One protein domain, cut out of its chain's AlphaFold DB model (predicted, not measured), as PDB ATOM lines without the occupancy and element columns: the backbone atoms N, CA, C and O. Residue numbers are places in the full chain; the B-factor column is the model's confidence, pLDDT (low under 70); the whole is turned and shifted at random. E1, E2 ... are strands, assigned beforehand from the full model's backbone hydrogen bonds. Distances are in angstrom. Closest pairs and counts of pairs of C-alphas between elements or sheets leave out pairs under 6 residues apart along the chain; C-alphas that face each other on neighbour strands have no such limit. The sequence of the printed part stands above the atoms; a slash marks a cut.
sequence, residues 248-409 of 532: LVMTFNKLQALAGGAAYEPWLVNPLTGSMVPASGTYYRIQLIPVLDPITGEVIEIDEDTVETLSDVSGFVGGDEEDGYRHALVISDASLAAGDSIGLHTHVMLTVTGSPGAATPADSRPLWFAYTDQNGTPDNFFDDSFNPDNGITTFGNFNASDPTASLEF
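Overview. This is residues 248 to 409 of the 532 residues of an uncharacterized protein of Gemmatimonas sp. SM23_52 (UniProt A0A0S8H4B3). Two strongly twisted sheets stand partly face to face, and the far end of the hairpin E4 and E5, round the turn at residues 293 to 298, sticks out as an arm that makes the length. Residues 371 to 393, with no named element, loop out at the end away from it. The 162 printed residues have nine named strands, E1 to E9 in order, and no named helix; the class is all strand, with 68 residues, under half, in named elements. The antiparallel sheets run E1 E6 E4 E5 and E3 E2 E7 E8 E9; the whole is compact, with a radius of gyration of the C-alphas of 17.0 A, and elongated, spanning 57 by 35 by 33 A.

Arrangement. E1, residues 248 to 253, is an edge strand antiparallel to E6, residues 325 to 332, with N 250 and O 329 2.9 A apart. E2, residues 263 to 270, forms a hairpin with E3, residues 275 to 278 (N 268 and O 277, 2.8 A). E3 runs on into E4, residues 281 to 292, at 61 degrees. E4 forms a hairpin with E5, residues 299 to 313 (N 289 and O 303, 2.8 A), and E5 bends by 60 degrees at residue 310. E4 also neighbours E6 (N 284 and O 328, 2.8 A). E7, residues 347 to 353, is antiparallel to E2 (N 265 and O 351, 2.9 A). E7, E8, residues 367 to 370, and E9, residues 394 to 397, form a meander, each strand the antiparallel neighbour of the one before (N 350 and O 367, 2.8 A; N 368 and O 394, 3.0 A). Between the sheets, E2 and E6 are apart, for instance.

Along the chain. E1 begins at C-alpha 248, (-62.727, 72.789, 1.224). E4 measures 34.0 A and E5 33.3 A; E4 ends at C-alpha 292, (-48.782, 73.509, 30.173). E9 ends at C-alpha 397, (-50.774, 53.851, -3.721).

Size, cuts and confidence. The C-alphas farthest apart, of Ile 295 and Asp 379, are 58.1 A apart. The printed part has no cut. The four links from E5 through to E9 are long. The mean pLDDT of the printed part is 81.5; 16 residues are under 70, among them 319 to 323 and 388 to 391.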
ATOM      1  N   LEU A 248     -63.386  73.836   0.440       83.12
ATOM      2  CA  LEU A 248     -62.727  72.789   1.224       83.12
ATOM      3  C   LEU A 248     -61.642  73.407   2.097       83.12
ATOM      4  O   LEU A 248     -60.841  74.225   1.640       83.12
ATOM      5  N   VAL A 249     -61.588  72.956   3.349       85.25
ATOM      6  CA  VAL A 249     -60.497  73.250   4.279       85.25
ATOM      7  C   VAL A 249     -59.714  71.966   4.497       85.25
ATOM      8  O   VAL A 249     -60.175  71.040   5.158       85.25
ATOM      9  N   MET A 250     -58.515  71.905   3.931       84.00
ATOM     10  CA  MET A 250     -57.624  70.761   4.079       84.00
ATOM     11  C   MET A 250     -56.621  71.065   5.177       84.00
ATOM     12  O   MET A 250     -55.931  72.080   5.100       84.00
ATOM     13  N   THR A 251     -56.516  70.195   6.181       84.44
ATOM     14  CA  THR A 251     -55.517  70.342   7.244       84.44
ATOM     15  C   THR A 251     -54.546  69.172   7.236       84.44
ATOM     16  O   THR A 251     -54.940  68.010   7.204       84.44
ATOM     17  N   PHE A 252     -53.256  69.487   7.272       79.31
ATOM     18  CA  PHE A 252     -52.176  68.518   7.302       79.31
ATOM     19  C   PHE A 252     -51.305  68.783   8.524       79.31
ATOM     20  O   PHE A 252     -50.835  69.898   8.749       79.31
ATOM     21  N   ASN A 253     -51.078  67.744   9.318       77.56
ATOM     22  CA  ASN A 253     -50.262  67.819  10.522       77.56
ATOM     23  C   ASN A 253     -48.962  67.048  10.307       77.56
ATOM     24  O   ASN A 253     -48.965  66.018   9.634       77.56
ATOM     25  N   LYS A 254     -47.875  67.508  10.938       72.56
ATOM     26  CA  LYS A 254     -46.571  66.816  10.933       72.56
ATOM     27  C   LYS A 254     -45.977  66.611   9.531       72.56
ATOM     28  O   LYS A 254     -45.267  65.634   9.297       72.56
ATOM     29  N   LEU A 255     -46.262  67.521   8.600       76.44
ATOM     30  CA  LEU A 255     -45.580  67.547   7.310       76.44
ATOM     31  C   LEU A 255     -44.240  68.256   7.465       76.44
ATOM     32  O   LEU A 255     -44.184  69.454   7.737       76.44
ATOM     33  N   GLN A 256     -43.160  67.508   7.281       75.19
ATOM     34  CA  GLN A 256     -41.810  68.038   7.420       75.19
ATOM     35  C   GLN A 256     -41.384  68.841   6.193       75.19
ATOM     36  O   GLN A 256     -41.815  68.557   5.071       75.19
ATOM     37  N   ALA A 257     -40.498  69.808   6.398       74.88
ATOM     38  CA  ALA A 257     -39.801  70.503   5.334       74.88
ATOM     39  C   ALA A 257     -39.042  69.487   4.470       74.88
ATOM     40  O   ALA A 257     -38.247  68.682   4.956       74.88
ATOM     41  N   LEU A 258     -39.302  69.520   3.166       72.25
ATOM     42  CA  LEU A 258     -38.660  68.623   2.219       72.25
ATOM     43  C   LEU A 258     -37.326  69.226   1.760       72.25
ATOM     44  O   LEU A 258     -37.198  70.433   1.542       72.25
ATOM     45  N   ALA A 259     -36.310  68.382   1.595       67.00
ATOM     46  CA  ALA A 259     -35.003  68.819   1.121       67.00
ATOM     47  C   ALA A 259     -35.072  69.370  -0.313       67.00
ATOM     48  O   ALA A 259     -35.937  69.016  -1.112       67.00
ATOM     49  N   GLY A 260     -34.118  70.240  -0.651       69.06
ATOM     50  CA  GLY A 260     -33.956  70.744  -2.016       69.06
ATOM     51  C   GLY A 260     -35.037  71.721  -2.492       69.06
ATOM     52  O   GLY A 260     -35.024  72.070  -3.667       69.06
ATOM     53  N   GLY A 261     -35.928  72.188  -1.608       67.38
ATOM     54  CA  GLY A 261     -37.025  73.097  -1.968       67.38
ATOM     55  C   GLY A 261     -38.260  72.394  -2.536       67.38
ATOM     56  O   GLY A 261     -39.127  73.062  -3.100       67.38
ATOM     57  N   ALA A 262     -38.336  71.069  -2.378       78.00
ATOM     58  CA  ALA A 262     -39.515  70.292  -2.723       78.00
ATOM     59  C   ALA A 262     -40.747  70.739  -1.916       78.00
ATOM     60  O   ALA A 262     -40.637  71.270  -0.808       78.00
ATOM     61  N   ALA A 263     -41.925  70.524  -2.492       83.44
ATOM     62  CA  ALA A 263     -43.193  71.004  -1.966       83.44
ATOM     63  C   ALA A 263     -44.252  69.904  -1.950       83.44
ATOM     64  O   ALA A 263     -44.215  68.962  -2.740       83.44
ATOM     65  N   TYR A 264     -45.209  70.059  -1.045       86.44
ATOM     66  CA  TYR A 264     -46.454  69.316  -1.049       86.44
ATOM     67  C   TYR A 264     -47.469  70.054  -1.914       86.44
ATOM     68  O   TYR A 264     -47.651  71.262  -1.763       86.44
ATOM     69  N   GLU A 265     -48.148  69.325  -2.791       90.44
ATOM     70  CA  GLU A 265     -49.154  69.876  -3.697       90.44
ATOM     71  C   GLU A 265     -50.431  69.043  -3.652       90.44
ATOM     72  O   GLU A 265     -50.405  67.879  -4.074       90.44
ATOM     73  N   PRO A 266     -51.537  69.603  -3.134       91.69
ATOM     74  CA  PRO A 266     -52.838  68.956  -3.173       91.69
ATOM     75  C   PRO A 266     -53.517  69.132  -4.539       91.69
ATOM     76  O   PRO A 266     -53.484  70.199  -5.153       91.69
ATOM     77  N   TRP A 267     -54.182  68.076  -4.993       93.50
ATOM     78  CA  TRP A 267     -54.901  67.994  -6.260       93.50
ATOM     79  C   TRP A 267     -56.323  67.515  -6.016       93.50
ATOM     80  O   TRP A 267     -56.533  66.570  -5.257       93.50
ATOM     81  N   LEU A 268     -57.287  68.132  -6.692       93.50
ATOM     82  CA  LEU A 268     -58.649  67.622  -6.778       93.50
ATOM     83  C   LEU A 268     -58.725  66.601  -7.908       93.50
ATOM     84  O   LEU A 268     -58.206  66.843  -8.997       93.50
ATOM     85  N   VAL A 269     -59.358  65.459  -7.648       91.38
ATOM     86  CA  VAL A 269     -59.429  64.340  -8.589       91.38
ATOM     87  C   VAL A 269     -60.880  63.959  -8.854       91.38
ATOM     88  O   VAL A 269     -61.661  63.724  -7.931       91.38
ATOM     89  N   ASN A 270     -61.216  63.876 -10.141       89.38
ATOM     90  CA  ASN A 270     -62.439  63.266 -10.649       89.38
ATOM     91  C   ASN A 270     -62.070  61.892 -11.230       89.38
ATOM     92  O   ASN A 270     -61.541  61.825 -12.343       89.38
ATOM     93  N   PRO A 271     -62.298  60.792 -10.503       82.19
ATOM     94  CA  PRO A 271     -61.903  59.469 -10.969       82.19
ATOM     95  C   PRO A 271     -62.684  58.945 -12.174       82.19
ATOM     96  O   PRO A 271     -62.154  58.135 -12.930       82.19
ATOM     97  N   LEU A 272     -63.915  59.412 -12.396       82.06
ATOM     98  CA  LEU A 272     -64.721  58.986 -13.543       82.06
ATOM     99  C   LEU A 272     -64.195  59.545 -14.872       82.06
ATOM    100  O   LEU A 272     -64.280  58.874 -15.902       82.06
ATOM    101  N   THR A 273     -63.640  60.758 -14.862       84.31
ATOM    102  CA  THR A 273     -63.037  61.388 -16.051       84.31
ATOM    103  C   THR A 273     -61.514  61.279 -16.080       84.31
ATOM    104  O   THR A 273     -60.902  61.483 -17.129       84.31
ATOM    105  N   GLY A 274     -60.891  60.976 -14.938       84.12
ATOM    106  CA  GLY A 274     -59.450  61.093 -14.724       84.12
ATOM    107  C   GLY A 274     -58.958  62.543 -14.646       84.12
ATOM    108  O   GLY A 274     -57.746  62.762 -14.665       84.12
ATOM    109  N   SER A 275     -59.866  63.529 -14.590       88.12
ATOM    110  CA  SER A 275     -59.504  64.944 -14.488       88.12
ATOM    111  C   SER A 275     -58.840  65.230 -13.143       88.12
ATOM    112  O   SER A 275     -59.322  64.793 -12.093       88.12
ATOM    113  N   MET A 276     -57.734  65.969 -13.186       90.81
ATOM    114  CA  MET A 276     -56.993  66.401 -12.006       90.81
ATOM    115  C   MET A 276     -56.657  67.877 -12.135       90.81
ATOM    116  O   MET A 276     -56.073  68.287 -13.141       90.81
ATOM    117  N   VAL A 277     -56.993  68.655 -11.110       92.81
ATOM    118  CA  VAL A 277     -56.727  70.097 -11.071       92.81
ATOM    119  C   VAL A 277     -56.016  70.466  -9.770       92.81
ATOM    120  O   VAL A 277     -56.276  69.839  -8.738       92.81
ATOM    121  N   PRO A 278     -55.088  71.436  -9.796       93.56
ATOM    122  CA  PRO A 278     -54.404  71.855  -8.583       93.56
ATOM    123  C   PRO A 278     -55.416  72.486  -7.625       93.56
ATOM    124  O   PRO A 278     -56.231  73.320  -8.028       93.56
ATOM    125  N   ALA A 279     -55.355  72.108  -6.352       92.62
ATOM    126  CA  ALA A 279     -56.175  72.720  -5.320       92.62
ATOM    127  C   ALA A 279     -55.563  74.076  -4.935       92.62
ATOM    128  O   ALA A 279     -54.783  74.178  -3.995       92.62
ATOM    129  N   SER A 280     -55.869  75.114  -5.709       91.25
ATOM    130  CA  SER A 280     -55.353  76.468  -5.491       91.25
ATOM    131  C   SER A 280     -56.219  77.229  -4.492       91.25
ATOM    132  O   SER A 280     -57.443  77.205  -4.610       91.25
ATOM    133  N   GLY A 281     -55.616  77.935  -3.535       89.69
ATOM    134  CA  GLY A 281     -56.355  78.729  -2.553       89.69
ATOM    135  C   GLY A 281     -55.466  79.497  -1.580       89.69
ATOM    136  O   GLY A 281     -54.347  79.886  -1.913       89.69
ATOM    137  N   THR A 282     -55.979  79.746  -0.374       90.00
ATOM    138  CA  THR A 282     -55.236  80.432   0.691       90.00
ATOM    139  C   THR A 282     -54.639  79.421   1.660       90.00
ATOM    140  O   THR A 282     -55.352  78.634   2.280       90.00
ATOM    141  N   TYR A 283     -53.321  79.451   1.785       89.12
ATOM    142  CA  TYR A 283     -52.542  78.631   2.697       89.12
ATOM    143  C   TYR A 283     -52.262  79.368   4.006       89.12
ATOM    144  O   TYR A 283     -51.912  80.550   3.998       89.12
ATOM    145  N   TYR A 284     -52.333  78.627   5.108       86.81
ATOM    146  CA  TYR A 284     -51.988  79.060   6.453       86.81
ATOM    147  C   TYR A 284     -51.000  78.075   7.077       86.81
ATOM    148  O   TYR A 284     -51.255  76.866   7.120       86.81
ATOM    149  N   ARG A 285     -49.901  78.594   7.629       87.88
ATOM    150  CA  ARG A 285     -49.044  77.843   8.553       87.88
ATOM    151  C   ARG A 285     -49.378  78.264   9.974       87.88
ATOM    152  O   ARG A 285     -49.202  79.428  10.335       87.88
ATOM    153  N   ILE A 286     -49.852  77.311  10.762       86.12
ATOM    154  CA  ILE A 286     -50.371  77.530  12.109       86.12
ATOM    155  C   ILE A 286     -49.436  76.833  13.092       86.12
ATOM    156  O   ILE A 286     -49.245  75.621  13.016       86.12
ATOM    157  N   GLN A 287     -48.821  77.594  13.990       86.19
ATOM    158  CA  GLN A 287     -48.027  77.073  15.094       86.19
ATOM    159  C   GLN A 287     -48.961  76.575  16.196       86.19
ATOM    160  O   GLN A 287     -49.825  77.322  16.646       86.19
ATOM    161  N   LEU A 288     -48.780  75.327  16.630       84.62
ATOM    162  CA  LEU A 288     -49.482  74.750  17.773       84.62
ATOM    163  C   LEU A 288     -48.611  74.933  19.019       84.62
ATOM    164  O   LEU A 288     -47.525  74.359  19.125       84.62
ATOM    165  N   ILE A 289     -49.078  75.747  19.959       86.88
ATOM    166  CA  ILE A 289     -48.353  76.136  21.166       86.88
ATOM    167  C   ILE A 289     -48.972  75.387  22.354       86.88
ATOM    168  O   ILE A 289     -50.079  75.717  22.776       86.88
ATOM    169  N   PRO A 290     -48.300  74.367  22.920       85.56
ATOM    170  CA  PRO A 290     -48.833  73.652  24.069       85.56
ATOM    171  C   PRO A 290     -48.826  74.542  25.311       85.56
ATOM    172  O   PRO A 290     -47.775  74.979  25.786       85.56
ATOM    173  N   VAL A 291     -50.008  74.761  25.875       86.75
ATOM    174  CA  VAL A 291     -50.197  75.403  27.171       86.75
ATOM    175  C   VAL A 291     -50.070  74.325  28.241       86.75
ATOM    176  O   VAL A 291     -50.809  73.337  28.244       86.75
ATOM    177  N   LEU A 292     -49.099  74.492  29.138       90.00
ATOM    178  CA  LEU A 292     -48.782  73.509  30.173       90.00
ATOM    179  C   LEU A 292     -49.437  73.872  31.508       90.00
ATOM    180  O   LEU A 292     -49.401  75.031  31.931       90.00
ATOM    181  N   ASP A 293     -49.950  72.868  32.217       87.38
ATOM    182  CA  ASP A 293     -50.304  72.991  33.626       87.38
ATOM    183  C   ASP A 293     -49.032  73.337  34.428       87.38
ATOM    184  O   ASP A 293     -48.042  72.597  34.385       87.38
ATOM    185  N   PRO A 294     -49.020  74.449  35.182       84.50
ATOM    186  CA  PRO A 294     -47.820  74.910  35.876       84.50
ATOM    187  C   PRO A 294     -47.396  74.016  37.055       84.50
ATOM    188  O   PRO A 294     -46.308  74.205  37.603       84.50
ATOM    189  N   ILE A 295     -48.245  73.082  37.487       84.56
ATOM    190  CA  ILE A 295     -48.027  72.162  38.607       84.56
ATOM    191  C   ILE A 295     -47.631  70.774  38.098       84.56
ATOM    192  O   ILE A 295     -46.679  70.194  38.625       84.56
ATOM    193  N   THR A 296     -48.350  70.226  37.114       87.81
ATOM    194  CA  THR A 296     -48.110  68.860  36.609       87.81
ATOM    195  C   THR A 296     -47.164  68.820  35.410       87.81
ATOM    196  O   THR A 296     -46.512  67.798  35.194       87.81
ATOM    197  N   GLY A 297     -47.041  69.921  34.662       83.38
ATOM    198  CA  GLY A 297     -46.295  69.984  33.404       83.38
ATOM    199  C   GLY A 297     -46.996  69.290  32.231       83.38
ATOM    200  O   GLY A 297     -46.383  69.117  31.181       83.38
ATOM    201  N   GLU A 298     -48.252  68.872  32.403       86.44
ATOM    202  CA  GLU A 298     -49.060  68.259  31.346       86.44
ATOM    203  C   GLU A 298     -49.642  69.324  30.411       86.44
ATOM    204  O   GLU A 298     -49.903  70.449  30.830       86.44
ATOM    205  N   VAL A 299     -49.862  68.973  29.143       82.75
ATOM    206  CA  VAL A 299     -50.548  69.855  28.187       82.75
ATOM    207  C   VAL A 299     -52.031  69.915  28.550       82.75
ATOM    208  O   VAL A 299     -52.698  68.882  28.551       82.75
ATOM    209  N   ILE A 300     -52.536  71.111  28.845       89.25
ATOM    210  CA  ILE A 300     -53.954  71.354  29.159       89.25
ATOM    211  C   ILE A 300     -54.718  71.948  27.979       89.25
ATOM    212  O   ILE A 300     -55.925  71.746  27.873       89.25
ATOM    213  N   GLU A 301     -54.017  72.642  27.087       86.75
ATOM    214  CA  GLU A 301     -54.589  73.308  25.921       86.75
ATOM    215  C   GLU A 301     -53.521  73.451  24.827       86.75
ATOM    216  O   GLU A 301     -52.318  73.377  25.094       86.75
ATOM    217  N   ILE A 302     -53.965  73.606  23.582       82.38
ATOM    218  CA  ILE A 302     -53.117  73.941  22.440       82.38
ATOM    219  C   ILE A 302     -53.598  75.300  21.934       82.38
ATOM    220  O   ILE A 302     -54.689  75.386  21.375       82.38
ATOM    221  N   ASP A 303     -52.779  76.330  22.118       85.56
ATOM    222  CA  ASP A 303     -52.978  77.625  21.473       85.56
ATOM    223  C   ASP A 303     -52.555  77.536  20.003       85.56
ATOM    224  O   ASP A 303     -51.646  76.785  19.638       85.56
ATOM    225  N   GLU A 304     -53.195  78.329  19.150       88.50
ATOM    226  CA  GLU A 304     -52.912  78.366  17.718       88.50
ATOM    227  C   GLU A 304     -52.519  79.778  17.292       88.50
ATOM    228  O   GLU A 304     -53.288  80.722  17.464       88.50
ATOM    229  N   ASP A 305     -51.332  79.923  16.699       84.38
ATOM    230  CA  ASP A 305     -50.880  81.191  16.120       84.38
ATOM    231  C   ASP A 305     -50.607  81.033  14.623       84.38
ATOM    232  O   ASP A 305     -49.884  80.136  14.189       84.38
ATOM    233  N   THR A 306     -51.190  81.904  13.803       87.00
ATOM    234  CA  THR A 306     -50.964  81.872  12.354       87.00
ATOM    235  C   THR A 306     -49.700  82.653  12.033       87.00
ATOM    236  O   THR A 306     -49.694  83.882  12.024       87.00
ATOM    237  N   VAL A 307     -48.624  81.932  11.725       87.44
ATOM    238  CA  VAL A 307     -47.292  82.514  11.500       87.44
ATOM    239  C   VAL A 307     -47.015  82.842  10.032       87.44
ATOM    240  O   VAL A 307     -46.072  83.570   9.726       87.44
ATOM    241  N   GLU A 308     -47.811  82.307   9.103       87.75
ATOM    242  CA  GLU A 308     -47.693  82.581   7.670       87.75
ATOM    243  C   GLU A 308     -49.045  82.437   6.967       87.75
ATOM    244  O   GLU A 308     -49.771  81.474   7.216       87.75
ATOM    245  N   THR A 309     -49.327  83.358   6.042       89.38
ATOM    246  CA  THR A 309     -50.489  83.312   5.150       89.38
ATOM    247  C   THR A 309     -50.040  83.599   3.724       89.38
ATOM    248  O   THR A 309     -49.439  84.644   3.466       89.38
ATOM    249  N   LEU A 310     -50.352  82.700   2.792       86.81
ATOM    250  CA  LEU A 310     -50.078  82.860   1.362       86.81
ATOM    251  C   LEU A 310     -51.385  82.704   0.582       86.81
ATOM    252  O   LEU A 310     -52.121  81.750   0.807       86.81
ATOM    253  N   SER A 311     -51.676  83.622  -0.334       87.50
ATOM    254  CA  SER A 311     -52.871  83.560  -1.187       87.50
ATOM    255  C   SER A 311     -52.531  83.035  -2.577       87.50
ATOM    256  O   SER A 311     -51.410  83.223  -3.051       87.50
ATOM    257  N   ASP A 312     -53.519  82.419  -3.225       85.38
ATOM    258  CA  ASP A 312     -53.446  81.891  -4.592       85.38
ATOM    259  C   ASP A 312     -52.304  80.881  -4.802       85.38
ATOM    260  O   ASP A 312     -51.621  80.882  -5.828       85.38
ATOM    261  N   VAL A 313     -52.089  80.008  -3.815       89.50
ATOM    262  CA  VAL A 313     -51.078  78.943  -3.871       89.50
ATOM    263  C   VAL A 313     -51.727  77.573  -4.035       89.50
ATOM    264  O   VAL A 313     -52.775  77.299  -3.455       89.50
ATOM    265  N   SER A 314     -51.078  76.696  -4.800       90.12
ATOM    266  CA  SER A 314     -51.465  75.288  -4.995       90.12
ATOM    267  C   SER A 314     -50.491  74.294  -4.357       90.12
ATOM    268  O   SER A 314     -50.628  73.083  -4.515       90.12
ATOM    269  N   GLY A 315     -49.485  74.800  -3.644       88.56
ATOM    270  CA  GLY A 315     -48.473  73.995  -2.985       88.56
ATOM    271  C   GLY A 315     -47.745  74.768  -1.901       88.56
ATOM    272  O   GLY A 315     -47.725  75.998  -1.901       88.56
ATOM    273  N   PHE A 316     -47.144  74.036  -0.972       87.69
ATOM    274  CA  PHE A 316     -46.451  74.602   0.179       87.69
ATOM    275  C   PHE A 316     -45.299  73.702   0.623       87.69
ATOM    276  O   PHE A 316     -45.267  72.503   0.350       87.69
ATOM    277  N   VAL A 317     -44.332  74.286   1.323       82.44
ATOM    278  CA  VAL A 317     -43.247  73.535   1.966       82.44
ATOM    279  C   VAL A 317     -43.671  73.218   3.402       82.44
ATOM    280  O   VAL A 317     -44.320  74.040   4.051       82.44
ATOM    281  N   GLY A 318     -43.342  72.019   3.890       74.94
ATOM    282  CA  GLY A 318     -43.600  71.628   5.282       74.94
ATOM    283  C   GLY A 318     -42.792  72.440   6.307       74.94
ATOM    284  O   GLY A 318     -42.011  73.323   5.947       74.94
ATOM    285  N   GLY A 319     -42.998  72.149   7.591       68.38
ATOM    286  CA  GLY A 319     -42.303  72.795   8.714       68.38
ATOM    287  C   GLY A 319     -41.090  72.011   9.226       68.38
ATOM    288  O   GLY A 319     -40.919  70.836   8.907       68.38
ATOM    289  N   ASP A 320     -40.240  72.648  10.028       64.62
ATOM    290  CA  ASP A 320     -39.114  71.968  10.685       64.62
ATOM    291  C   ASP A 320     -39.608  70.925  11.717       64.62
ATOM    292  O   ASP A 320     -40.698  71.061  12.272       64.62
ATOM    293  N   GLU A 321     -38.820  69.868  11.970       54.62
ATOM    294  CA  GLU A 321     -39.231  68.692  12.773       54.62
ATOM    295  C   GLU A 321     -39.620  68.998  14.232       54.62
ATOM    296  O   GLU A 321     -40.352  68.216  14.841       54.62
ATOM    297  N   GLU A 322     -39.115  70.093  14.806       54.53
ATOM    298  CA  GLU A 322     -39.225  70.390  16.243       54.53
ATOM    299  C   GLU A 322     -40.476  71.192  16.626       54.53
ATOM    300  O   GLU A 322     -40.872  71.197  17.793       54.53
ATOM    301  N   ASP A 323     -41.143  71.812  15.659       55.47
ATOM    302  CA  ASP A 323     -42.245  72.728  15.913       55.47
ATOM    303  C   ASP A 323     -43.551  72.084  15.450       55.47
ATOM    304  O   ASP A 323     -43.732  71.779  14.270       55.47
ATOM    305  N   GLY A 324     -44.484  71.859  16.373       71.00
ATOM    306  CA  GLY A 324     -45.811  71.333  16.061       71.00
ATOM    307  C   GLY A 324     -46.598  72.278  15.151       71.00
ATOM    308  O   GLY A 324     -47.435  73.026  15.628       71.00
ATOM    309  N   TYR A 325     -46.348  72.261  13.845       80.75
ATOM    310  CA  TYR A 325     -47.098  73.049  12.875       80.75
ATOM    311  C   TYR A 325     -48.271  72.248  12.304       80.75
ATOM    312  O   TYR A 325     -48.160  71.058  11.976       80.75
ATOM    313  N   ARG A 326     -49.391  72.951  12.128       84.81
ATOM    314  CA  ARG A 326     -50.507  72.556  11.274       84.81
ATOM    315  C   ARG A 326     -50.479  73.394  10.002       84.81
ATOM    316  O   ARG A 326     -50.366  74.617  10.040       84.81
ATOM    317  N   HIS A 327     -50.622  72.724   8.874       84.56
ATOM    318  CA  HIS A 327     -50.724  73.330   7.555       84.56
ATOM    319  C   HIS A 327     -52.189  73.299   7.138       84.56
ATOM    320  O   HIS A 327     -52.779  72.222   7.114       84.56
ATOM    321  N   ALA A 328     -52.785  74.444   6.828       87.06
ATOM    322  CA  ALA A 328     -54.158  74.512   6.340       87.06
ATOM    323  C   ALA A 328     -54.191  75.130   4.943       87.06
ATOM    324  O   ALA A 328     -53.573  76.164   4.710       87.06
ATOM    325  N   LEU A 329     -54.920  74.512   4.019       87.25
ATOM    326  CA  LEU A 329     -55.187  75.062   2.696       87.25
ATOM    327  C   LEU A 329     -56.698  75.180   2.511       87.25
ATOM    328  O   LEU A 329     -57.413  74.179   2.532       87.25
ATOM    329  N   VAL A 330     -57.159  76.417   2.358       88.81
ATOM    330  CA  VAL A 330     -58.564  76.767   2.153       88.81
ATOM    331  C   VAL A 330     -58.767  77.090   0.684       88.81
ATOM    332  O   VAL A 330     -58.199  78.059   0.175       88.81
ATOM    333  N   ILE A 331     -59.577  76.286   0.007       87.50
ATOM    334  CA  ILE A 331     -59.919  76.467  -1.405       87.50
ATOM    335  C   ILE A 331     -61.412  76.755  -1.549       87.50
ATOM    336  O   ILE A 331     -62.215  76.343  -0.710       87.50
ATOM    337  N   SER A 332     -61.784  77.441  -2.624       85.19
ATOM    338  CA  SER A 332     -63.177  77.641  -3.025       85.19
ATOM    339  C   SER A 332     -63.324  77.483  -4.535       85.19
ATOM    340  O   SER A 332     -62.340  77.560  -5.266       85.19
ATOM    341  N   ASP A 333     -64.548  77.320  -5.031       82.56
ATOM    342  CA  ASP A 333     -64.818  77.334  -6.478       82.56
ATOM    343  C   ASP A 333     -64.225  78.584  -7.165       82.56
ATOM    344  O   ASP A 333     -63.759  78.518  -8.300       82.56
ATOM    345  N   ALA A 334     -64.187  79.721  -6.463       80.50
ATOM    346  CA  ALA A 334     -63.636  80.971  -6.982       80.50
ATOM    347  C   ALA A 334     -62.104  80.963  -7.138       80.50
ATOM    348  O   ALA A 334     -61.577  81.780  -7.893       80.50
ATOM    349  N   SER A 335     -61.391  80.080  -6.430       83.00
ATOM    350  CA  SER A 335     -59.933  79.950  -6.527       83.00
ATOM    351  C   SER A 335     -59.481  78.917  -7.567       83.00
ATOM    352  O   SER A 335     -58.282  78.802  -7.831       83.00
ATOM    353  N   LEU A 336     -60.418  78.192  -8.187       85.44
ATOM    354  CA  LEU A 336     -60.146  77.249  -9.271       85.44
ATOM    355  C   LEU A 336     -60.150  77.931 -10.649       85.44
ATOM    356  O   LEU A 336     -60.573  79.078 -10.820       85.44
ATOM    357  N   ALA A 337     -59.642  77.224 -11.661       83.81
ATOM    358  CA  ALA A 337     -59.654  77.720 -13.031       83.81
ATOM    359  C   ALA A 337     -61.094  77.862 -13.560       83.81
ATOM    360  O   ALA A 337     -62.006  77.138 -13.170       83.81
ATOM    361  N   ALA A 338     -61.303  78.806 -14.481       77.38
ATOM    362  CA  ALA A 338     -62.627  79.068 -15.035       77.38
ATOM    363  C   ALA A 338     -63.206  77.817 -15.722       77.38
ATOM    364  O   ALA A 338     -62.671  77.362 -16.733       77.38
ATOM    365  N   GLY A 339     -64.333  77.324 -15.204       76.94
ATOM    366  CA  GLY A 339     -65.016  76.126 -15.697       76.94
ATOM    367  C   GLY A 339     -64.813  74.883 -14.830       76.94
ATOM    368  O   GLY A 339     -65.549  73.921 -15.029       76.94
ATOM    369  N   ASP A 340     -63.892  74.921 -13.865       86.88
ATOM    370  CA  ASP A 340     -63.755  73.887 -12.839       86.88
ATOM    371  C   ASP A 340     -64.618  74.196 -11.614       86.88
ATOM    372  O   ASP A 340     -65.119  75.308 -11.420       86.88
ATOM    373  N   SER A 341     -64.798  73.178 -10.782       86.94
ATOM    374  CA  SER A 341     -65.472  73.300  -9.502       86.94
ATOM    375  C   SER A 341     -65.077  72.162  -8.580       86.94
ATOM    376  O   SER A 341     -64.925  71.033  -9.037       86.94
ATOM    377  N   ILE A 342     -65.004  72.441  -7.280       88.25
ATOM    378  CA  ILE A 342     -64.803  71.445  -6.230       88.25
ATOM    379  C   ILE A 342     -65.834  70.322  -6.352       88.25
ATOM    380  O   ILE A 342     -65.444  69.165  -6.345       88.25
ATOM    381  N   GLY A 343     -67.112  70.645  -6.570       83.50
ATOM    382  CA  GLY A 343     -68.158  69.636  -6.765       83.50
ATOM    383  C   GLY A 343     -67.852  68.628  -7.873       83.50
ATOM    384  O   GLY A 343     -68.169  67.460  -7.732       83.50
ATOM    385  N   LEU A 344     -67.174  69.027  -8.954       87.12
ATOM    386  CA  LEU A 344     -66.844  68.110 -10.055       87.12
ATOM    387  C   LEU A 344     -65.762  67.083  -9.692       87.12
ATOM    388  O   LEU A 344     -65.404  66.253 -10.529       87.12
ATOM    389  N   HIS A 345     -65.213  67.137  -8.485       89.88
ATOM    390  CA  HIS A 345     -64.200  66.230  -7.985       89.88
ATOM    391  C   HIS A 345     -64.674  65.606  -6.675       89.88
ATOM    392  O   HIS A 345     -65.558  66.117  -6.000       89.88
ATOM    393  N   THR A 346     -64.067  64.482  -6.309       88.19
ATOM    394  CA  THR A 346     -64.502  63.721  -5.125       88.19
ATOM    395  C   THR A 346     -63.374  63.368  -4.186       88.19
ATOM    396  O   THR A 346     -63.601  63.070  -3.015       88.19
ATOM    397  N   HIS A 347     -62.141  63.418  -4.688       90.25
ATOM    398  CA  HIS A 347     -60.954  63.121  -3.909       90.25
ATOM    399  C   HIS A 347     -60.019  64.318  -3.872       90.25
ATOM    400  O   HIS A 347     -59.883  65.058  -4.849       90.25
ATOM    401  N   VAL A 348     -59.336  64.455  -2.745       90.88
ATOM    402  CA  VAL A 348     -58.101  65.221  -2.635       90.88
ATOM    403  C   VAL A 348     -56.955  64.224  -2.610       90.88
ATOM    404  O   VAL A 348     -57.002  63.232  -1.886       90.88
ATOM    405  N   MET A 349     -55.907  64.507  -3.371       90.56
ATOM    406  CA  MET A 349     -54.664  63.746  -3.393       90.56
ATOM    407  C   MET A 349     -53.489  64.686  -3.142       90.56
ATOM    408  O   MET A 349     -53.381  65.718  -3.794       90.56
ATOM    409  N   LEU A 350     -52.582  64.322  -2.240       87.44
ATOM    410  CA  LEU A 350     -51.343  65.053  -2.003       87.44
ATOM    411  C   LEU A 350     -50.205  64.421  -2.801       87.44
ATOM    412  O   LEU A 350     -49.944  63.223  -2.682       87.44
ATOM    413  N   THR A 351     -49.499  65.243  -3.568       86.12
ATOM    414  CA  THR A 351     -48.263  64.863  -4.261       86.12
ATOM    415  C   THR A 351     -47.053  65.573  -3.673       86.12
ATOM    416  O   THR A 351     -47.192  66.596  -3.001       86.12
ATOM    417  N   VAL A 352     -45.866  65.027  -3.934       80.75
ATOM    418  CA  VAL A 352     -44.586  65.685  -3.649       80.75
ATOM    419  C   VAL A 352     -43.951  66.118  -4.966       80.75
ATOM    420  O   VAL A 352     -43.706  65.287  -5.839       80.75
ATOM    421  N   THR A 353     -43.689  67.415  -5.113       80.19
ATOM    422  CA  THR A 353     -43.100  68.019  -6.315       80.19
ATOM    423  C   THR A 353     -41.762  68.678  -5.995       80.19
ATOM    424  O   THR A 353     -41.433  68.947  -4.841       80.19
ATOM    425  N   GLY A 354     -40.953  68.953  -7.023       76.50
ATOM    426  CA  GLY A 354     -39.651  69.608  -6.843       76.50
ATOM    427  C   GLY A 354     -39.729  71.092  -6.455       76.50
ATOM    428  O   GLY A 354     -38.729  71.648  -6.012       76.50
ATOM    429  N   SER A 355     -40.884  71.734  -6.633       78.44
ATOM    430  CA  SER A 355     -41.152  73.129  -6.259       78.44
ATOM    431  C   SER A 355     -42.661  73.396  -6.288       78.44
ATOM    432  O   SER A 355     -43.315  72.791  -7.136       78.44
ATOM    433  N   PRO A 356     -43.195  74.344  -5.493       82.12
ATOM    434  CA  PRO A 356     -44.618  74.677  -5.521       82.12
ATOM    435  C   PRO A 356     -45.095  75.166  -6.896       82.12
ATOM    436  O   PRO A 356     -44.387  75.919  -7.573       82.12
ATOM    437  N   GLY A 357     -46.329  74.816  -7.259       84.19
ATOM    438  CA  GLY A 357     -47.008  75.310  -8.456       84.19
ATOM    439  C   GLY A 357     -46.824  74.428  -9.690       84.19
ATOM    440  O   GLY A 357     -46.764  74.956 -10.805       84.19
ATOM    441  N   ALA A 358     -46.699  73.108  -9.531       85.50
ATOM    442  CA  ALA A 358     -46.619  72.213 -10.674       85.50
ATOM    443  C   ALA A 358     -47.914  72.241 -11.504       85.50
ATOM    444  O   ALA A 358     -49.028  72.359 -10.997       85.50
ATOM    445  N   ALA A 359     -47.757  72.127 -12.824       85.19
ATOM    446  CA  ALA A 359     -48.877  72.115 -13.768       85.19
ATOM    447  C   ALA A 359     -49.528  70.730 -13.915       85.19
ATOM    448  O   ALA A 359     -50.605  70.610 -14.492       85.19
ATOM    449  N   THR A 360     -48.859  69.686 -13.430       85.50
ATOM    450  CA  THR A 360     -49.333  68.301 -13.453       85.50
ATOM    451  C   THR A 360     -48.951  67.617 -12.144       85.50
ATOM    452  O   THR A 360     -47.840  67.871 -11.665       85.50
ATOM    453  N   PRO A 361     -49.791  66.715 -11.608       85.31
ATOM    454  CA  PRO A 361     -49.444  65.961 -10.413       85.31
ATOM    455  C   PRO A 361     -48.176  65.140 -10.639       85.31
ATOM    456  O   PRO A 361     -47.990  64.562 -11.716       85.31
ATOM    457  N   ALA A 362     -47.321  65.056  -9.620       81.19
ATOM    458  CA  ALA A 362     -46.214  64.112  -9.644       81.19
ATOM    459  C   ALA A 362     -46.729  62.664  -9.617       81.19
ATOM    460  O   ALA A 362     -47.872  62.372  -9.242       81.19
ATOM    461  N   ASP A 363     -45.857  61.736 -10.005       72.81
ATOM    462  CA  ASP A 363     -46.193  60.320  -9.933       72.81
ATOM    463  C   ASP A 363     -46.284  59.843  -8.467       72.81
ATOM    464  O   ASP A 363     -47.101  58.980  -8.153       72.81
ATOM    465  N   SER A 364     -45.526  60.464  -7.549       72.69
ATOM    466  CA  SER A 364     -45.624  60.237  -6.098       72.69
ATOM    467  C   SER A 364     -46.937  60.781  -5.532       72.69
ATOM    468  O   SER A 364     -47.153  61.995  -5.500       72.69
ATOM    469  N   ARG A 365     -47.811  59.871  -5.084       79.88
ATOM    470  CA  ARG A 365     -49.189  60.157  -4.634       79.88
ATOM    471  C   ARG A 365     -49.490  59.495  -3.285       79.88
ATOM    472  O   ARG A 365     -50.363  58.631  -3.205       79.88
ATOM    473  N   PRO A 366     -48.720  59.837  -2.240       73.88
ATOM    474  CA  PRO A 366     -48.727  59.101  -0.984       73.88
ATOM    475  C   PRO A 366     -50.022  59.187  -0.202       73.88
ATOM    476  O   PRO A 366     -50.310  58.259   0.541       73.88
ATOM    477  N   LEU A 367     -50.746  60.304  -0.282       85.75
ATOM    478  CA  LEU A 367     -51.876  60.587   0.599       85.75
ATOM    479  C   LEU A 367     -53.094  60.983  -0.221       85.75
ATOM    480  O   LEU A 367     -52.982  61.781  -1.149       85.75
ATOM    481  N   TRP A 368     -54.261  60.466   0.145       88.69
ATOM    482  CA  TRP A 368     -55.526  60.896  -0.437       88.69
ATOM    483  C   TRP A 368     -56.678  60.711   0.539       88.69
ATOM    484  O   TRP A 368     -56.587  59.955   1.503       88.69
ATOM    485  N   PHE A 369     -57.785  61.378   0.258       87.12
ATOM    486  CA  PHE A 369     -59.064  61.119   0.898       87.12
ATOM    487  C   PHE A 369     -60.204  61.472  -0.049       87.12
ATOM    488  O   PHE A 369     -60.049  62.326  -0.922       87.12
ATOM    489  N   ALA A 370     -61.348  60.821   0.138       87.75
ATOM    490  CA  ALA A 370     -62.589  61.165  -0.543       87.75
ATOM    491  C   ALA A 370     -63.433  62.073   0.360       87.75
ATOM    492  O   ALA A 370     -63.650  61.729   1.523       87.75
ATOM    493  N   TYR A 371     -63.906  63.204  -0.156       85.06
ATOM    494  CA  TYR A 371     -64.780  64.135   0.573       85.06
ATOM    495  C   TYR A 371     -66.240  64.066   0.108       85.06
ATOM    496  O   TYR A 371     -67.133  64.429   0.871       85.06
ATOM    497  N   THR A 372     -66.490  63.525  -1.083       83.44
ATOM    498  CA  THR A 372     -67.813  63.105  -1.556       83.44
ATOM    499  C   THR A 372     -67.743  61.715  -2.193       83.44
ATOM    500  O   THR A 372     -66.658  61.242  -2.548       83.44
ATOM    501  N   ASP A 373     -68.880  61.035  -2.327       73.00
ATOM    502  CA  ASP A 373     -69.019  59.918  -3.266       73.00
ATOM    503  C   ASP A 373     -69.427  60.458  -4.646       73.00
ATOM    504  O   ASP A 373     -70.193  61.398  -4.710       73.00
ATOM    505  N   GLN A 374     -68.882  59.939  -5.759       69.31
ATOM    506  CA  GLN A 374     -69.156  60.506  -7.103       69.31
ATOM    507  C   GLN A 374     -70.425  59.957  -7.777       69.31
ATOM    508  O   GLN A 374     -70.531  60.004  -9.000       69.31
ATOM    509  N   ASN A 375     -71.258  59.236  -7.021       71.50
ATOM    510  CA  ASN A 375     -72.429  58.427  -7.405       71.50
ATOM    511  C   ASN A 375     -72.561  57.904  -8.870       71.50
ATOM    512  O   ASN A 375     -73.648  57.648  -9.385       71.50
ATOM    513  N   GLY A 376     -71.445  57.682  -9.569       64.06
ATOM    514  CA  GLY A 376     -71.388  57.326 -10.984       64.06
ATOM    515  C   GLY A 376     -71.670  58.437 -12.011       64.06
ATOM    516  O   GLY A 376     -71.689  58.090 -13.198       64.06
ATOM    517  N   THR A 377     -71.860  59.717 -11.649       73.94
ATOM    518  CA  THR A 377     -72.134  60.786 -12.633       73.94
ATOM    519  C   THR A 377     -71.066  61.900 -12.654       73.94
ATOM    520  O   THR A 377     -71.020  62.773 -11.797       73.94
ATOM    521  N   PRO A 378     -70.170  61.927 -13.663       72.00
ATOM    522  CA  PRO A 378     -68.982  62.787 -13.626       72.00
ATOM    523  C   PRO A 378     -69.251  64.291 -13.687       72.00
ATOM    524  O   PRO A 378     -68.418  65.061 -13.217       72.00
ATOM    525  N   ASP A 379     -70.377  64.681 -14.284       73.81
ATOM    526  CA  ASP A 379     -70.736  66.077 -14.553       73.81
ATOM    527  C   ASP A 379     -71.880  66.570 -13.649       73.81
ATOM    528  O   ASP A 379     -72.359  67.692 -13.815       73.81
ATOM    529  N   ASN A 380     -72.359  65.728 -12.726       71.94
ATOM    530  CA  ASN A 380     -73.520  66.015 -11.891       71.94
ATOM    531  C   ASN A 380     -73.203  65.777 -10.412       71.94
ATOM    532  O   ASN A 380     -73.752  64.907  -9.761       71.94
ATOM    533  N   PHE A 381     -72.387  66.665  -9.862       70.62
ATOM    534  CA  PHE A 381     -71.978  66.708  -8.453       70.62
ATOM    535  C   PHE A 381     -73.101  66.911  -7.429       70.62
ATOM    536  O   PHE A 381     -72.849  67.146  -6.251       70.62
ATOM    537  N   PHE A 382     -74.349  66.944  -7.881       64.50
ATOM    538  CA  PHE A 382     -75.491  67.112  -7.008       64.50
ATOM    539  C   PHE A 382     -76.127  65.782  -6.581       64.50
ATOM    540  O   PHE A 382     -76.984  65.788  -5.700       64.50
ATOM    541  N   ASP A 383     -75.770  64.656  -7.210       63.78
ATOM    542  CA  ASP A 383     -76.149  63.323  -6.712       63.78
ATOM    543  C   ASP A 383     -75.101  62.707  -5.772       63.78
ATOM    544  O   ASP A 383     -75.329  61.619  -5.229       63.78
ATOM    545  N   ASP A 384     -74.014  63.446  -5.560       72.56
ATOM    546  CA  ASP A 384     -72.921  63.154  -4.650       72.56
ATOM    547  C   ASP A 384     -73.332  63.446  -3.200       72.56
ATOM    548  O   ASP A 384     -73.950  64.464  -2.873       72.56
ATOM    549  N   SER A 385     -72.955  62.551  -2.295       72.88
ATOM    550  CA  SER A 385     -73.113  62.708  -0.852       72.88
ATOM    551  C   SER A 385     -71.773  63.030  -0.210       72.88
ATOM    552  O   SER A 385     -70.748  62.437  -0.549       72.88
ATOM    553  N   PHE A 386     -71.771  63.940   0.768       74.62
ATOM    554  CA  PHE A 386     -70.595  64.159   1.607       74.62
ATOM    555  C   PHE A 386     -70.189  62.861   2.291       74.62
ATOM    556  O   PHE A 386     -71.025  62.150   2.852       74.62
ATOM    557  N   ASN A 387     -68.891  62.575   2.273       72.25
ATOM    558  CA  ASN A 387     -68.365  61.414   2.960       72.25
ATOM    559  C   ASN A 387     -68.506  61.628   4.485       72.25
ATOM    560  O   ASN A 387     -67.850  62.526   5.023       72.25
ATOM    561  N   PRO A 388     -69.332  60.828   5.193       55.97
ATOM    562  CA  PRO A 388     -69.625  61.031   6.615       55.97
ATOM    563  C   PRO A 388     -68.396  60.866   7.516       55.97
ATOM    564  O   PRO A 388     -68.395  61.343   8.648       55.97
ATOM    565  N   ASP A 389     -67.337  60.232   7.009       59.34
ATOM    566  CA  ASP A 389     -66.089  60.020   7.736       59.34
ATOM    567  C   ASP A 389     -65.129  61.231   7.656       59.34
ATOM    568  O   ASP A 389     -63.965  61.121   8.034       59.34
ATOM    569  N   ASN A 390     -65.582  62.394   7.163       60.41
ATOM    570  CA  ASN A 390     -64.786  63.627   7.032       60.41
ATOM    571  C   ASN A 390     -63.458  63.439   6.274       60.41
ATOM    572  O   ASN A 390     -62.460  64.091   6.579       60.41
ATOM    573  N   GLY A 391     -63.423  62.544   5.284       63.28
ATOM    574  CA  GLY A 391     -62.229  62.351   4.467       63.28
ATOM    575  C   GLY A 391     -61.026  61.835   5.260       63.28
ATOM    576  O   GLY A 391     -59.948  62.431   5.204       63.28
ATOM    577  N   ILE A 392     -61.186  60.708   5.972       71.00
ATOM    578  CA  ILE A 392     -60.061  59.975   6.577       71.00
ATOM    579  C   ILE A 392     -58.929  59.851   5.555       71.00
ATOM    580  O   ILE A 392     -59.084  59.263   4.480       71.00
ATOM    581  N   THR A 393     -57.774  60.422   5.899       77.38
ATOM    582  CA  THR A 393     -56.598  60.388   5.036       77.38
ATOM    583  C   THR A 393     -56.044  58.974   4.971       77.38
ATOM    584  O   THR A 393     -55.685  58.381   5.986       77.38
ATOM    585  N   THR A 394     -55.940  58.459   3.755       84.62
ATOM    586  CA  THR A 394     -55.321  57.177   3.443       84.62
ATOM    587  C   THR A 394     -53.903  57.424   2.956       84.62
ATOM    588  O   THR A 394     -53.679  58.304   2.127       84.62
ATOM    589  N   PHE A 395     -52.947  56.652   3.467       84.12
ATOM    590  CA  PHE A 395     -51.568  56.646   2.983       84.12
ATOM    591  C   PHE A 395     -51.318  55.389   2.151       84.12
ATOM    592  O   PHE A 395     -51.703  54.308   2.586       84.12
ATOM    593  N   GLY A 396     -50.692  55.481   0.975       83.19
ATOM    594  CA  GLY A 396     -50.565  54.330   0.074       83.19
ATOM    595  C   GLY A 396     -50.361  54.644  -1.414       83.19
ATOM    596  O   GLY A 396     -49.873  55.705  -1.792       83.19
ATOM    597  N   ASN A 397     -50.764  53.706  -2.267       82.56
ATOM    598  CA  ASN A 397     -50.774  53.851  -3.721       82.56
ATOM    599  C   ASN A 397     -52.139  54.347  -4.206       82.56
ATOM    600  O   ASN A 397     -53.067  53.543  -4.303       82.56
ATOM    601  N   PHE A 398     -52.251  55.628  -4.563       85.44
ATOM    602  CA  PHE A 398     -53.478  56.156  -5.158       85.44
ATOM    603  C   PHE A 398     -53.563  55.887  -6.666       85.44
ATOM    604  O   PHE A 398     -52.733  56.365  -7.450       85.44
ATOM    605  N   ASN A 399     -54.609  55.178  -7.094       84.12
ATOM    606  CA  ASN A 399     -54.933  55.001  -8.505       84.12
ATOM    607  C   ASN A 399     -56.040  55.977  -8.919       84.12
ATOM    608  O   ASN A 399     -57.222  55.735  -8.712       84.12
ATOM    609  N   ALA A 400     -55.652  57.067  -9.576       80.81
ATOM    610  CA  ALA A 400     -56.597  58.103  -9.985       80.81
ATOM    611  C   ALA A 400     -57.621  57.643 -11.042       80.81
ATOM    612  O   ALA A 400     -58.686  58.240 -11.144       80.81
ATOM    613  N   SER A 401     -57.305  56.606 -11.828       78.81
ATOM    614  CA  SER A 401     -58.223  56.054 -12.840       78.81
ATOM    615  C   SER A 401     -59.208  55.028 -12.279       78.81
ATOM    616  O   SER A 401     -60.218  54.734 -12.908       78.81
ATOM    617  N   ASP A 402     -58.897  54.477 -11.107       80.44
ATOM    618  CA  ASP A 402     -59.748  53.556 -10.366       80.44
ATOM    619  C   ASP A 402     -59.405  53.664  -8.872       80.44
ATOM    620  O   ASP A 402     -58.578  52.894  -8.372       80.44
ATOM    621  N   PRO A 403     -60.008  54.618  -8.136       80.75
ATOM    622  CA  PRO A 403     -59.713  54.801  -6.721       80.75
ATOM    623  C   PRO A 403     -59.983  53.559  -5.885       80.75
ATOM    624  O   PRO A 403     -59.328  53.378  -4.863       80.75
ATOM    625  N   THR A 404     -60.893  52.682  -6.324       79.50
ATOM    626  CA  THR A 404     -61.199  51.429  -5.623       79.50
ATOM    627  C   THR A 404     -60.067  50.406  -5.728       79.50
ATOM    628  O   THR A 404     -59.948  49.535  -4.870       79.50
ATOM    629  N   ALA A 405     -59.197  50.550  -6.730       80.50
ATOM    630  CA  ALA A 405     -57.953  49.803  -6.863       80.50
ATOM    631  C   ALA A 405     -56.765  50.467  -6.140       80.50
ATOM    632  O   ALA A 405     -55.638  49.974  -6.249       80.50
ATOM    633  N   SER A 406     -56.979  51.574  -5.420       84.81
ATOM    634  CA  SER A 406     -55.938  52.164  -4.573       84.81
ATOM    635  C   SER A 406     -55.597  51.223  -3.419       84.81
ATOM    636  O   SER A 406     -56.466  50.556  -2.860       84.81
ATOM    637  N   LEU A 407     -54.319  51.170  -3.050       82.50
ATOM    638  CA  LEU A 407     -53.827  50.273  -2.004       82.50
ATOM    639  C   LEU A 407     -53.359  51.081  -0.804       82.50
ATOM    640  O   LEU A 407     -52.396  51.837  -0.911       82.50
ATOM    641  N   GLU A 408     -54.002  50.878   0.339       84.12
ATOM    642  CA  GLU A 408     -53.562  51.438   1.613       84.12
ATOM    643  C   GLU A 408     -52.264  50.768   2.091       84.12
ATOM    644  O   GLU A 408     -52.089  49.547   2.026       84.12
ATOM    645  N   PHE A 409     -51.348  51.578   2.609       83.38
ATOM    646  CA  PHE A 409     -50.144  51.117   3.273       83.38
ATOM    647  C   PHE A 409     -50.405  50.900   4.765       83.38
ATOM    648  O   PHE A 409     -50.445  51.840   5.556       83.38
TER     649      PHE A 409